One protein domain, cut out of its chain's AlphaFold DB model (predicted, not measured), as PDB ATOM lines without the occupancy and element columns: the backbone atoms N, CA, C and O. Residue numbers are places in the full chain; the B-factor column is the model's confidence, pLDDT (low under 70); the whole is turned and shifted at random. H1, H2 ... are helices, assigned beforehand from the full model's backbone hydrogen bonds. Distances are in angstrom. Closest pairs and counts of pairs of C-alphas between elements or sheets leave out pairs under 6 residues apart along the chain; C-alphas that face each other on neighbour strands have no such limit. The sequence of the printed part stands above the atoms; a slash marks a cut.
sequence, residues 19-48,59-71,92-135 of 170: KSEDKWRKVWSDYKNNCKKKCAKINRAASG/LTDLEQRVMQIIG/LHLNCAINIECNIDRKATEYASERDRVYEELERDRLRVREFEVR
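Overview. This is residues 19 to 48, 59 to 71 and 92 to 135 of the 170 residues of an uncharacterized protein of Bombyx mori (UniProt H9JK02). One very long straight helix, H3, makes the longest axis, and a shorter helix, H1, packs along its first part at a shallow angle, running the opposite way. The short helix H2 packs across H1 on its own, apart from H3, and residues 114 to 135 of H3 stick out beyond the rest as a free arm. The printed part has 87 residues with three named helices, in the order H1, H2, H3, and no named strand; its class is all helix. The whole is extended, with a radius of gyration of the C-alphas of 19.6 A and spans of 67 by 22 by 19 A.

Along the chain. The printed part begins at Lys 19. H1 is residues 21 to 47, from C-alpha 21 at (132.407, 238.198, 235.363) to C-alpha 47 at (102.621, 223.709, 256.400), 39.2 A from first to last C-alpha. H2 is the short helix of residues 61 to 70, 14.4 A from first to last C-alpha, with C-alpha 61 at (124.850, 221.834, 253.109). H3 is residues 92 to 135, 65.1 A from first to last C-alpha, and ends at C-alpha 135 at (131.756, 246.964, 199.717).

Arrangement. H1 touches both other helices. With residues 32 to 36 alone it touches H2, and the closest C-alphas, those of Cys 35 and Glu 63, are 5.7 A apart. The lines of H1 and H2 are about perpendicular, at 76 degrees. H3 touches H1 with residues 95 to 109 alone, and the closest C-alphas, those of Asn 33 and Cys 102, are 5.9 A apart. H1 and H3 stand at a shallow tilt of 29 degrees and run opposite ways. H2 and H3 are apart, with no C-alpha of the one within 8 A of the other. In H1, H2 and H3 every O i to N i+4 pair is within hydrogen-bond range.

Size, cuts and confidence. The outline is a rod, and the two C-alphas farthest apart are those of Gly 48 and Arg 135, at 68.3 A. Residues 114 to 135, which belong to H3, stand free; without them the body has 65 residues and spans 41 by 26 by 17 A. Residues 49 to 58 are not printed, and C-alphas 48 and 59 are 18.6 A apart across that cut, in the link from H1 to H2. Residues 72 to 91 are not printed, and C-alphas 71 and 92 are 15.7 A apart across that cut, in the link from H2 to H3. The mean pLDDT of the printed part is 79.5; residues 45 to 48, residue 71 and residues 92 to 102 are under 70.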
ATOM      1  N   LYS A  19     134.150 231.318 232.408       87.56
ATOM      2  CA  LYS A  19     133.062 232.294 232.250       87.56
ATOM      3  C   LYS A  19     133.538 233.709 232.553       87.56
ATOM      4  O   LYS A  19     134.455 233.925 233.343       87.56
ATOM      5  N   SER A  20     132.892 234.687 231.921       89.94
ATOM      6  CA  SER A  20     133.100 236.105 232.220       89.94
ATOM      7  C   SER A  20     132.504 236.487 233.578       89.94
ATOM      8  O   SER A  20     131.659 235.775 234.126       89.94
ATOM      9  N   GLU A  21     132.903 237.652 234.094       89.38
ATOM     10  CA  GLU A  21     132.407 238.198 235.363       89.38
ATOM     11  C   GLU A  21     130.871 238.276 235.401       89.38
ATOM     12  O   GLU A  21     130.238 237.869 236.375       89.38
ATOM     13  N   ASP A  22     130.255 238.725 234.308       84.12
ATOM     14  CA  ASP A  22     128.800 238.876 234.225       84.12
ATOM     15  C   ASP A  22     128.072 237.533 234.119       84.12
ATOM     16  O   ASP A  22     127.008 237.348 234.714       84.12
ATOM     17  N   LYS A  23     128.684 236.544 233.457       84.56
ATOM     18  CA  LYS A  23     128.168 235.172 233.459       84.56
ATOM     19  C   LYS A  23     128.234 234.567 234.861       84.56
ATOM     20  O   LYS A  23     127.260 233.948 235.281       84.56
ATOM     21  N   TRP A  24     129.312 234.780 235.615       89.81
ATOM     22  CA  TRP A  24     129.400 234.315 237.003       89.81
ATOM     23  C   TRP A  24     128.401 235.006 237.929       89.81
ATOM     24  O   TRP A  24     127.780 234.343 238.762       89.81
ATOM     25  N   ARG A  25     128.169 236.310 237.744       85.94
ATOM     26  CA  ARG A  25     127.091 237.025 238.443       85.94
ATOM     27  C   ARG A  25     125.729 236.391 238.188       85.94
ATOM     28  O   ARG A  25     124.966 236.196 239.135       85.94
ATOM     29  N   LYS A  26     125.440 236.034 236.933       83.88
ATOM     30  CA  LYS A  26     124.194 235.358 236.554       83.88
ATOM     31  C   LYS A  26     124.078 233.975 237.189       83.88
ATOM     32  O   LYS A  26     123.079 233.707 237.844       83.88
ATOM     33  N   VAL A  27     125.126 233.154 237.096       87.88
ATOM     34  CA  VAL A  27     125.187 231.818 237.721       87.88
ATOM     35  C   VAL A  27     124.898 231.899 239.222       87.88
ATOM     36  O   VAL A  27     124.077 231.144 239.737       87.88
ATOM     37  N   TRP A  28     125.522 232.847 239.926       87.56
ATOM     38  CA  TRP A  28     125.271 233.057 241.351       87.56
ATOM     39  C   TRP A  28     123.838 233.529 241.635       87.56
ATOM     40  O   TRP A  28     123.207 233.052 242.579       87.56
ATOM     41  N   SER A  29     123.306 234.446 240.823       85.44
ATOM     42  CA  SER A  29     121.917 234.912 240.928       85.44
ATOM     43  C   SER A  29     120.925 233.752 240.794       85.44
ATOM     44  O   SER A  29     120.077 233.547 241.666       85.44
ATOM     45  N   ASP A  30     121.093 232.933 239.755       85.12
ATOM     46  CA  ASP A  30     120.250 231.770 239.486       85.12
ATOM     47  C   ASP A  30     120.357 230.734 240.609       85.12
ATOM     48  O   ASP A  30     119.341 230.215 241.079       85.12
ATOM     49  N   TYR A  31     121.572 230.477 241.106       89.56
ATOM     50  CA  TYR A  31     121.798 229.526 242.190       89.56
ATOM     51  C   TYR A  31     121.105 229.952 243.491       89.56
ATOM     52  O   TYR A  31     120.376 229.155 244.090       89.56
ATOM     53  N   LYS A  32     121.227 231.227 243.886       86.94
ATOM     54  CA  LYS A  32     120.482 231.788 245.027       86.94
ATOM     55  C   LYS A  32     118.971 231.646 244.842       86.94
ATOM     56  O   LYS A  32     118.280 231.202 245.758       86.94
ATOM     57  N   ASN A  33     118.451 231.985 243.662       84.06
ATOM     58  CA  ASN A  33     117.021 231.890 243.359       84.06
ATOM     59  C   ASN A  33     116.507 230.448 243.441       84.06
ATOM     60  O   ASN A  33     115.402 230.205 243.933       84.06
ATOM     61  N   ASN A  34     117.306 229.477 243.005       86.06
ATOM     62  CA  ASN A  34     116.967 228.063 243.118       86.06
ATOM     63  C   ASN A  34     116.942 227.597 244.580       86.06
ATOM     64  O   ASN A  34     115.983 226.933 244.978       86.06
ATOM     65  N   CYS A  35     117.913 228.021 245.398       85.31
ATOM     66  CA  CYS A  35     117.923 227.750 246.842       85.31
ATOM     67  C   CYS A  35     116.659 228.303 247.520       85.31
ATOM     68  O   CYS A  35     115.951 227.575 248.221       85.31
ATOM     69  N   LYS A  36     116.313 229.566 247.233       82.44
ATOM     70  CA  LYS A  36     115.104 230.232 247.738       82.44
ATOM     71  C   LYS A  36     113.821 229.481 247.342       82.44
ATOM     72  O   LYS A  36     112.979 229.198 248.194       82.44
ATOM     73  N   LYS A  37     113.678 229.091 246.066       82.75
ATOM     74  CA  LYS A  37     112.528 228.303 245.568       82.75
ATOM     75  C   LYS A  37     112.421 226.940 246.249       82.75
ATOM     76  O   LYS A  37     111.317 226.520 246.607       82.75
ATOM     77  N   LYS A  38     113.550 226.246 246.425       83.44
ATOM     78  CA  LYS A  38     113.600 224.940 247.092       83.44
ATOM     79  C   LYS A  38     113.185 225.066 248.557       83.44
ATOM     80  O   LYS A  38     112.311 224.322 248.991       83.44
ATOM     81  N   CYS A  39     113.701 226.068 249.269       80.50
ATOM     82  CA  CYS A  39     113.296 226.384 250.640       80.50
ATOM     83  C   CYS A  39     111.787 226.681 250.742       80.50
ATOM     84  O   CYS A  39     111.087 226.062 251.542       80.50
ATOM     85  N   ALA A  40     111.241 227.522 249.857       78.56
ATOM     86  CA  ALA A  40     109.803 227.804 249.815       78.56
ATOM     87  C   ALA A  40     108.948 226.553 249.517       78.56
ATOM     88  O   ALA A  40     107.822 226.433 250.002       78.56
ATOM     89  N   LYS A  41     109.451 225.605 248.713       77.38
ATOM     90  CA  LYS A  41     108.782 224.316 248.464       77.38
ATOM     91  C   LYS A  41     108.773 223.433 249.716       77.38
ATOM     92  O   LYS A  41     107.718 222.894 250.039       77.38
ATOM     93  N   ILE A  42     109.905 223.327 250.416       77.56
ATOM     94  CA  ILE A  42     110.037 222.579 251.678       77.56
ATOM     95  C   ILE A  42     109.065 223.137 252.724       77.56
ATOM     96  O   ILE A  42     108.282 222.391 253.304       77.56
ATOM     97  N   ASN A  43     109.034 224.460 252.890       74.12
ATOM     98  CA  ASN A  43     108.164 225.101 253.875       74.12
ATOM     99  C   ASN A  43     106.675 224.914 253.562       74.12
ATOM    100  O   ASN A  43     105.896 224.650 254.474       74.12
ATOM    101  N   ARG A  44     106.269 225.006 252.286       72.06
ATOM    102  CA  ARG A  44     104.875 224.741 251.885       72.06
ATOM    103  C   ARG A  44     104.451 223.307 252.191       72.06
ATOM    104  O   ARG A  44     103.339 223.108 252.671       72.06
ATOM    105  N   ALA A  45     105.331 222.338 251.937       69.50
ATOM    106  CA  ALA A  45     105.082 220.939 252.267       69.50
ATOM    107  C   ALA A  45     104.955 220.725 253.784       69.50
ATOM    108  O   ALA A  45     104.074 219.993 254.214       69.50
ATOM    109  N   ALA A  46     105.768 221.416 254.592       66.38
ATOM    110  CA  ALA A  46     105.690 221.355 256.052       66.38
ATOM    111  C   ALA A  46     104.418 222.009 256.634       66.38
ATOM    112  O   ALA A  46     103.956 221.605 257.695       66.38
ATOM    113  N   SER A  47     103.844 223.013 255.957       62.91
ATOM    114  CA  SER A  47     102.621 223.709 256.400       62.91
ATOM    115  C   SER A  47     101.302 223.067 255.942       62.91
ATOM    116  O   SER A  47     100.236 223.530 256.340       62.91
ATOM    117  N   GLY A  48     101.341 222.050 255.076       59.59
ATOM    118  CA  GLY A  48     100.140 221.379 254.575       59.59
ATOM    119  C   GLY A  48      99.638 220.310 255.546       59.59
ATOM    120  O   GLY A  48     100.326 219.328 255.784       59.59
ATOM    121  N   LEU A  59     117.437 220.921 252.091       79.69
ATOM    122  CA  LEU A  59     118.526 221.681 251.488       79.69
ATOM    123  C   LEU A  59     119.826 220.891 251.660       79.69
ATOM    124  O   LEU A  59     120.016 220.231 252.679       79.69
ATOM    125  N   THR A  60     120.705 220.947 250.665       86.19
ATOM    126  CA  THR A  60     122.080 220.465 250.830       86.19
ATOM    127  C   THR A  60     122.862 221.429 251.720       86.19
ATOM    128  O   THR A  60     122.486 222.596 251.856       86.19
ATOM    129  N   ASP A  61     123.993 220.986 252.268       85.19
ATOM    130  CA  ASP A  61     124.850 221.834 253.109       85.19
ATOM    131  C   ASP A  61     125.268 223.127 252.398       85.19
ATOM    132  O   ASP A  61     125.308 224.204 252.995       85.19
ATOM    133  N   LEU A  62     125.539 223.044 251.091       84.94
ATOM    134  CA  LEU A  62     125.882 224.209 250.282       84.94
ATOM    135  C   LEU A  62     124.687 225.157 250.132       84.94
ATOM    136  O   LEU A  62     124.837 226.355 250.360       84.94
ATOM    137  N   GLU A  63     123.498 224.641 249.816       85.12
ATOM    138  CA  GLU A  63     122.280 225.452 249.706       85.12
ATOM    139  C   GLU A  63     121.920 226.103 251.052       85.12
ATOM    140  O   GLU A  63     121.534 227.271 251.096       85.12
ATOM    141  N   GLN A  64     122.099 225.392 252.167       80.56
ATOM    142  CA  GLN A  64     121.883 225.924 253.511       80.56
ATOM    143  C   GLN A  64     122.865 227.056 253.836       80.56
ATOM    144  O   GLN A  64     122.448 228.101 254.340       80.56
ATOM    145  N   ARG A  65     124.148 226.903 253.483       80.88
ATOM    146  CA  ARG A  65     125.151 227.976 253.608       80.88
ATOM    147  C   ARG A  65     124.793 229.185 252.747       80.88
ATOM    148  O   ARG A  65     124.921 230.310 253.215       80.88
ATOM    149  N   VAL A  66     124.296 228.979 251.525       84.19
ATOM    150  CA  VAL A  66     123.807 230.077 250.673       84.19
ATOM    151  C   VAL A  66     122.659 230.818 251.348       84.19
ATOM    152  O   VAL A  66     122.706 232.043 251.424       84.19
ATOM    153  N   MET A  67     121.670 230.099 251.886       79.88
ATOM    154  CA  MET A  67     120.534 230.706 252.590       79.88
ATOM    155  C   MET A  67     120.965 231.503 253.833       79.88
ATOM    156  O   MET A  67     120.364 232.532 254.137       79.88
ATOM    157  N   GLN A  68     122.026 231.076 254.524       76.12
ATOM    158  CA  GLN A  68     122.613 231.818 255.645       76.12
ATOM    159  C   GLN A  68     123.370 233.074 255.191       76.12
ATOM    160  O   GLN A  68     123.236 234.119 255.820       76.12
ATOM    161  N   ILE A  69     124.142 232.985 254.100       78.75
ATOM    162  CA  ILE A  69     124.938 234.100 253.557       78.75
ATOM    163  C   ILE A  69     124.043 235.226 253.046       78.75
ATOM    164  O   ILE A  69     124.368 236.394 253.246       78.75
ATOM    165  N   ILE A  70     122.945 234.891 252.363       75.12
ATOM    166  CA  ILE A  70     122.070 235.915 251.786       75.12
ATOM    167  C   ILE A  70     121.317 236.692 252.866       75.12
ATOM    168  O   ILE A  70     121.150 237.889 252.682       75.12
ATOM    169  N   GLY A  71     120.956 236.045 253.986       63.31
ATOM    170  CA  GLY A  71     120.278 236.661 255.130       63.31
ATOM    171  C   GLY A  71     118.905 237.255 254.778       63.31
ATOM    172  O   GLY A  71     118.751 238.006 253.825       63.31
ATOM    173  N   LEU A  92     106.256 231.515 258.285       45.62
ATOM    174  CA  LEU A  92     105.351 232.276 257.407       45.62
ATOM    175  C   LEU A  92     105.925 233.638 256.965       45.62
ATOM    176  O   LEU A  92     105.823 233.999 255.792       45.62
ATOM    177  N   HIS A  93     106.573 234.367 257.880       53.03
ATOM    178  CA  HIS A  93     107.200 235.660 257.576       53.03
ATOM    179  C   HIS A  93     108.430 235.502 256.673       53.03
ATOM    180  O   HIS A  93     108.581 236.261 255.712       53.03
ATOM    181  N   LEU A  94     109.257 234.472 256.904       55.56
ATOM    182  CA  LEU A  94     110.358 234.145 255.995       55.56
ATOM    183  C   LEU A  94     109.845 233.775 254.595       55.56
ATOM    184  O   LEU A  94     110.420 234.216 253.602       55.56
ATOM    185  N   ASN A  95     108.738 233.033 254.487       56.81
ATOM    186  CA  ASN A  95     108.177 232.638 253.190       56.81
ATOM    187  C   ASN A  95     107.738 233.835 252.332       56.81
ATOM    188  O   ASN A  95     107.956 233.832 251.119       56.81
ATOM    189  N   CYS A  96     107.119 234.854 252.937       54.72
ATOM    190  CA  CYS A  96     106.700 236.056 252.214       54.72
ATOM    191  C   CYS A  96     107.916 236.859 251.723       54.72
ATOM    192  O   CYS A  96     108.005 237.178 250.535       54.72
ATOM    193  N   ALA A  97     108.898 237.087 252.602       60.59
ATOM    194  CA  ALA A  97     110.124 237.806 252.265       60.59
ATOM    195  C   ALA A  97     110.912 237.115 251.137       60.59
ATOM    196  O   ALA A  97     111.287 237.761 250.159       60.59
ATOM    197  N   ILE A  98     111.070 235.787 251.209       64.44
ATOM    198  CA  ILE A  98     111.774 234.992 250.192       64.44
ATOM    199  C   ILE A  98     111.082 235.089 248.823       64.44
ATOM    200  O   ILE A  98     111.750 235.240 247.799       64.44
ATOM    201  N   ASN A  99     109.746 235.014 248.779       64.69
ATOM    202  CA  ASN A  99     108.996 235.110 247.522       64.69
ATOM    203  C   ASN A  99     109.085 236.505 246.890       64.69
ATOM    204  O   ASN A  99     109.192 236.616 245.666       64.69
ATOM    205  N   ILE A 100     109.048 237.564 247.701       67.19
ATOM    206  CA  ILE A 100     109.186 238.944 247.221       67.19
ATOM    207  C   ILE A 100     110.587 239.154 246.639       67.19
ATOM    208  O   ILE A 100     110.718 239.603 245.501       67.19
ATOM    209  N   GLU A 101     111.625 238.747 247.368       65.50
ATOM    210  CA  GLU A 101     113.015 238.920 246.946       65.50
ATOM    211  C   GLU A 101     113.330 238.128 245.664       65.50
ATOM    212  O   GLU A 101     113.898 238.676 244.723       65.50
ATOM    213  N   CYS A 102     112.869 236.873 245.560       65.56
ATOM    214  CA  CYS A 102     112.961 236.069 244.331       65.56
ATOM    215  C   CYS A 102     112.356 236.762 243.104       65.56
ATOM    216  O   CYS A 102     112.876 236.648 241.993       65.56
ATOM    217  N   ASN A 103     111.215 237.431 243.276       70.56
ATOM    218  CA  ASN A 103     110.539 238.108 242.175       70.56
ATOM    219  C   ASN A 103     111.278 239.376 241.737       70.56
ATOM    220  O   ASN A 103     111.320 239.660 240.539       70.56
ATOM    221  N   ILE A 104     111.872 240.109 242.681       72.25
ATOM    222  CA  ILE A 104     112.701 241.285 242.397       72.25
ATOM    223  C   ILE A 104     113.967 240.865 241.635       72.25
ATOM    224  O   ILE A 104     114.236 241.408 240.563       72.25
ATOM    225  N   ASP A 105     114.679 239.845 242.124       74.00
ATOM    226  CA  ASP A 105     115.901 239.320 241.497       74.00
ATOM    227  C   ASP A 105     115.642 238.803 240.070       74.00
ATOM    228  O   ASP A 105     116.427 239.046 239.144       74.00
ATOM    229  N   ARG A 106     114.509 238.116 239.864       73.12
ATOM    230  CA  ARG A 106     114.096 237.630 238.542       73.12
ATOM    231  C   ARG A 106     113.869 238.780 237.563       73.12
ATOM    232  O   ARG A 106     114.452 238.763 236.482       73.12
ATOM    233  N   LYS A 107     113.079 239.789 237.949       78.00
ATOM    234  CA  LYS A 107     112.832 240.961 237.096       78.00
ATOM    235  C   LYS A 107     114.133 241.692 236.768       78.00
ATOM    236  O   LYS A 107     114.365 242.027 235.614       78.00
ATOM    237  N   ALA A 108     115.017 241.887 237.748       73.44
ATOM    238  CA  ALA A 108     116.316 242.522 237.521       73.44
ATOM    239  C   ALA A 108     117.178 241.755 236.496       73.44
ATOM    240  O   ALA A 108     117.827 242.366 235.647       73.44
ATOM    241  N   THR A 109     117.144 240.420 236.533       77.62
ATOM    242  CA  THR A 109     117.878 239.561 235.586       77.62
ATOM    243  C   THR A 109     117.287 239.616 234.173       77.62
ATOM    244  O   THR A 109     118.038 239.619 233.194       77.62
ATOM    245  N   GLU A 110     115.958 239.673 234.061       76.69
ATOM    246  CA  GLU A 110     115.246 239.870 232.792       76.69
ATOM    247  C   GLU A 110     115.648 241.212 232.159       76.69
ATOM    248  O   GLU A 110     116.096 241.227 231.014       76.69
ATOM    249  N   TYR A 111     115.627 242.310 232.926       73.94
ATOM    250  CA  TYR A 111     116.059 243.630 232.446       73.94
ATOM    251  C   TYR A 111     117.527 243.664 231.997       73.94
ATOM    252  O   TYR A 111     117.836 244.239 230.954       73.94
ATOM    253  N   ALA A 112     118.441 243.051 232.755       74.81
ATOM    254  CA  ALA A 112     119.854 242.997 232.377       74.81
ATOM    255  C   ALA A 112     120.078 242.178 231.094       74.81
ATOM    256  O   ALA A 112     120.820 242.607 230.214       74.81
ATOM    257  N   SER A 113     119.399 241.033 230.964       80.12
ATOM    258  CA  SER A 113     119.514 240.175 229.778       80.12
ATOM    259  C   SER A 113     118.950 240.855 228.527       80.12
ATOM    260  O   SER A 113     119.525 240.718 227.451       80.12
ATOM    261  N   GLU A 114     117.847 241.595 228.661       84.81
ATOM    262  CA  GLU A 114     117.252 242.350 227.555       84.81
ATOM    263  C   GLU A 114     118.176 243.477 227.087       84.81
ATOM    264  O   GLU A 114     118.437 243.627 225.897       84.81
ATOM    265  N   ARG A 115     118.759 244.215 228.036       76.88
ATOM    266  CA  ARG A 115     119.747 245.251 227.741       76.88
ATOM    267  C   ARG A 115     120.941 244.692 226.955       76.88
ATOM    268  O   ARG A 115     121.353 245.298 225.971       76.88
ATOM    269  N   ASP A 116     121.492 243.553 227.372       80.19
ATOM    270  CA  ASP A 116     122.650 242.946 226.704       80.19
ATOM    271  C   ASP A 116     122.308 242.484 225.274       80.19
ATOM    272  O   ASP A 116     123.091 242.716 224.354       80.19
ATOM    273  N   ARG A 117     121.107 241.925 225.052       84.38
ATOM    274  CA  ARG A 117     120.618 241.568 223.706       84.38
ATOM    275  C   ARG A 117     120.553 242.771 222.774       84.38
ATOM    276  O   ARG A 117     121.044 242.693 221.651       84.38
ATOM    277  N   VAL A 118     119.985 243.878 223.253       90.56
ATOM    278  CA  VAL A 118     119.877 245.124 222.483       90.56
ATOM    279  C   VAL A 118     121.263 245.648 222.101       90.56
ATOM    280  O   VAL A 118     121.474 246.060 220.963       90.56
ATOM    281  N   TYR A 119     122.239 245.591 223.013       79.44
ATOM    282  CA  TYR A 119     123.613 245.985 222.695       79.44
ATOM    283  C   TYR A 119     124.254 245.098 221.620       79.44
ATOM    284  O   TYR A 119     124.882 245.621 220.701       79.44
ATOM    285  N   GLU A 120     124.089 243.777 221.702       84.38
ATOM    286  CA  GLU A 120     124.620 242.854 220.691       84.38
ATOM    287  C   GLU A 120     123.976 243.052 219.310       84.38
ATOM    288  O   GLU A 120     124.643 242.910 218.283       84.38
ATOM    289  N   GLU A 121     122.679 243.351 219.260       90.69
ATOM    290  CA  GLU A 121     121.967 243.658 218.017       90.69
ATOM    291  C   GLU A 121     122.464 244.966 217.394       90.69
ATOM    292  O   GLU A 121     122.859 244.978 216.229       90.69
ATOM    293  N   LEU A 122     122.565 246.035 218.187       87.94
ATOM    294  CA  LEU A 122     123.099 247.318 217.726       87.94
ATOM    295  C   LEU A 122     124.532 247.199 217.193       87.94
ATOM    296  O   LEU A 122     124.873 247.834 216.194       87.94
ATOM    297  N   GLU A 123     125.385 246.403 217.841       87.69
ATOM    298  CA  GLU A 123     126.757 246.208 217.370       87.69
ATOM    299  C   GLU A 123     126.802 245.404 216.063       87.69
ATOM    300  O   GLU A 123     127.549 245.759 215.147       87.69
ATOM    301  N   ARG A 124     125.946 244.381 215.919       88.81
ATOM    302  CA  ARG A 124     125.770 243.669 214.644       88.81
ATOM    303  C   ARG A 124     125.321 244.607 213.530       88.81
ATOM    304  O   ARG A 124     125.867 244.542 212.433       88.81
ATOM    305  N   ASP A 125     124.377 245.497 213.796       91.69
ATOM    306  CA  ASP A 125     123.871 246.448 212.802       91.69
ATOM    307  C   ASP A 125     124.946 247.437 212.373       91.69
ATOM    308  O   ASP A 125     125.149 247.662 211.180       91.69
ATOM    309  N   ARG A 126     125.718 247.958 213.331       90.12
ATOM    310  CA  ARG A 126     126.875 248.815 213.045       90.12
ATOM    311  C   ARG A 126     127.928 248.119 212.189       90.12
ATOM    312  O   ARG A 126     128.543 248.769 211.342       90.12
ATOM    313  N   LEU A 127     128.186 246.834 212.424       91.75
ATOM    314  CA  LEU A 127     129.103 246.039 211.603       91.75
ATOM    315  C   LEU A 127     128.549 245.847 210.188       91.75
ATOM    316  O   LEU A 127     129.254 246.150 209.228       91.75
ATOM    317  N   ARG A 128     127.272 245.467 210.057       92.81
ATOM    318  CA  ARG A 128     126.597 245.298 208.758       92.81
ATOM    319  C   ARG A 128     126.634 246.568 207.909       92.81
ATOM    320  O   ARG A 128     126.938 246.500 206.721       92.81
ATOM    321  N   VAL A 129     126.359 247.726 208.510       92.62
ATOM    322  CA  VAL A 129     126.421 249.022 207.812       92.62
ATOM    323  C   VAL A 129     127.843 249.308 207.327       92.62
ATOM    324  O   VAL A 129     128.035 249.636 206.158       92.62
ATOM    325  N   ARG A 130     128.855 249.113 208.184       91.50
ATOM    326  CA  ARG A 130     130.261 249.320 207.804       91.50
ATOM    327  C   ARG A 130     130.707 248.396 206.673       91.50
ATOM    328  O   ARG A 130     131.378 248.854 205.751       91.50
ATOM    329  N   GLU A 131     130.332 247.121 206.714       94.31
ATOM    330  CA  GLU A 131     130.629 246.164 205.642       94.31
ATOM    331  C   GLU A 131     129.993 246.582 204.315       94.31
ATOM    332  O   GLU A 131     130.654 246.545 203.275       94.31
ATOM    333  N   PHE A 132     128.737 247.032 204.351       94.00
ATOM    334  CA  PHE A 132     128.039 247.521 203.167       94.00
ATOM    335  C   PHE A 132     128.729 248.754 202.568       94.00
ATOM    336  O   PHE A 132     129.017 248.778 201.372       94.00
ATOM    337  N   GLU A 133     129.073 249.744 203.394       95.00
ATOM    338  CA  GLU A 133     129.791 250.944 202.951       95.00
ATOM    339  C   GLU A 133     131.159 250.621 202.341       95.00
ATOM    340  O   GLU A 133     131.540 251.195 201.319       95.00
ATOM    341  N   VAL A 134     131.919 249.708 202.955       96.25
ATOM    342  CA  VAL A 134     133.215 249.266 202.424       96.25
ATOM    343  C   VAL A 134     133.029 248.588 201.070       96.25
ATOM    344  O   VAL A 134     133.755 248.905 200.128       96.25
ATOM    345  N   ARG A 135     132.041 247.696 200.954       94.88
ATOM    346  CA  ARG A 135     131.756 246.964 199.717       94.88
ATOM    347  C   ARG A 135     131.355 247.896 198.578       94.88
ATOM    348  O   ARG A 135     131.864 247.741 197.471       94.88
TER     349      ARG A 135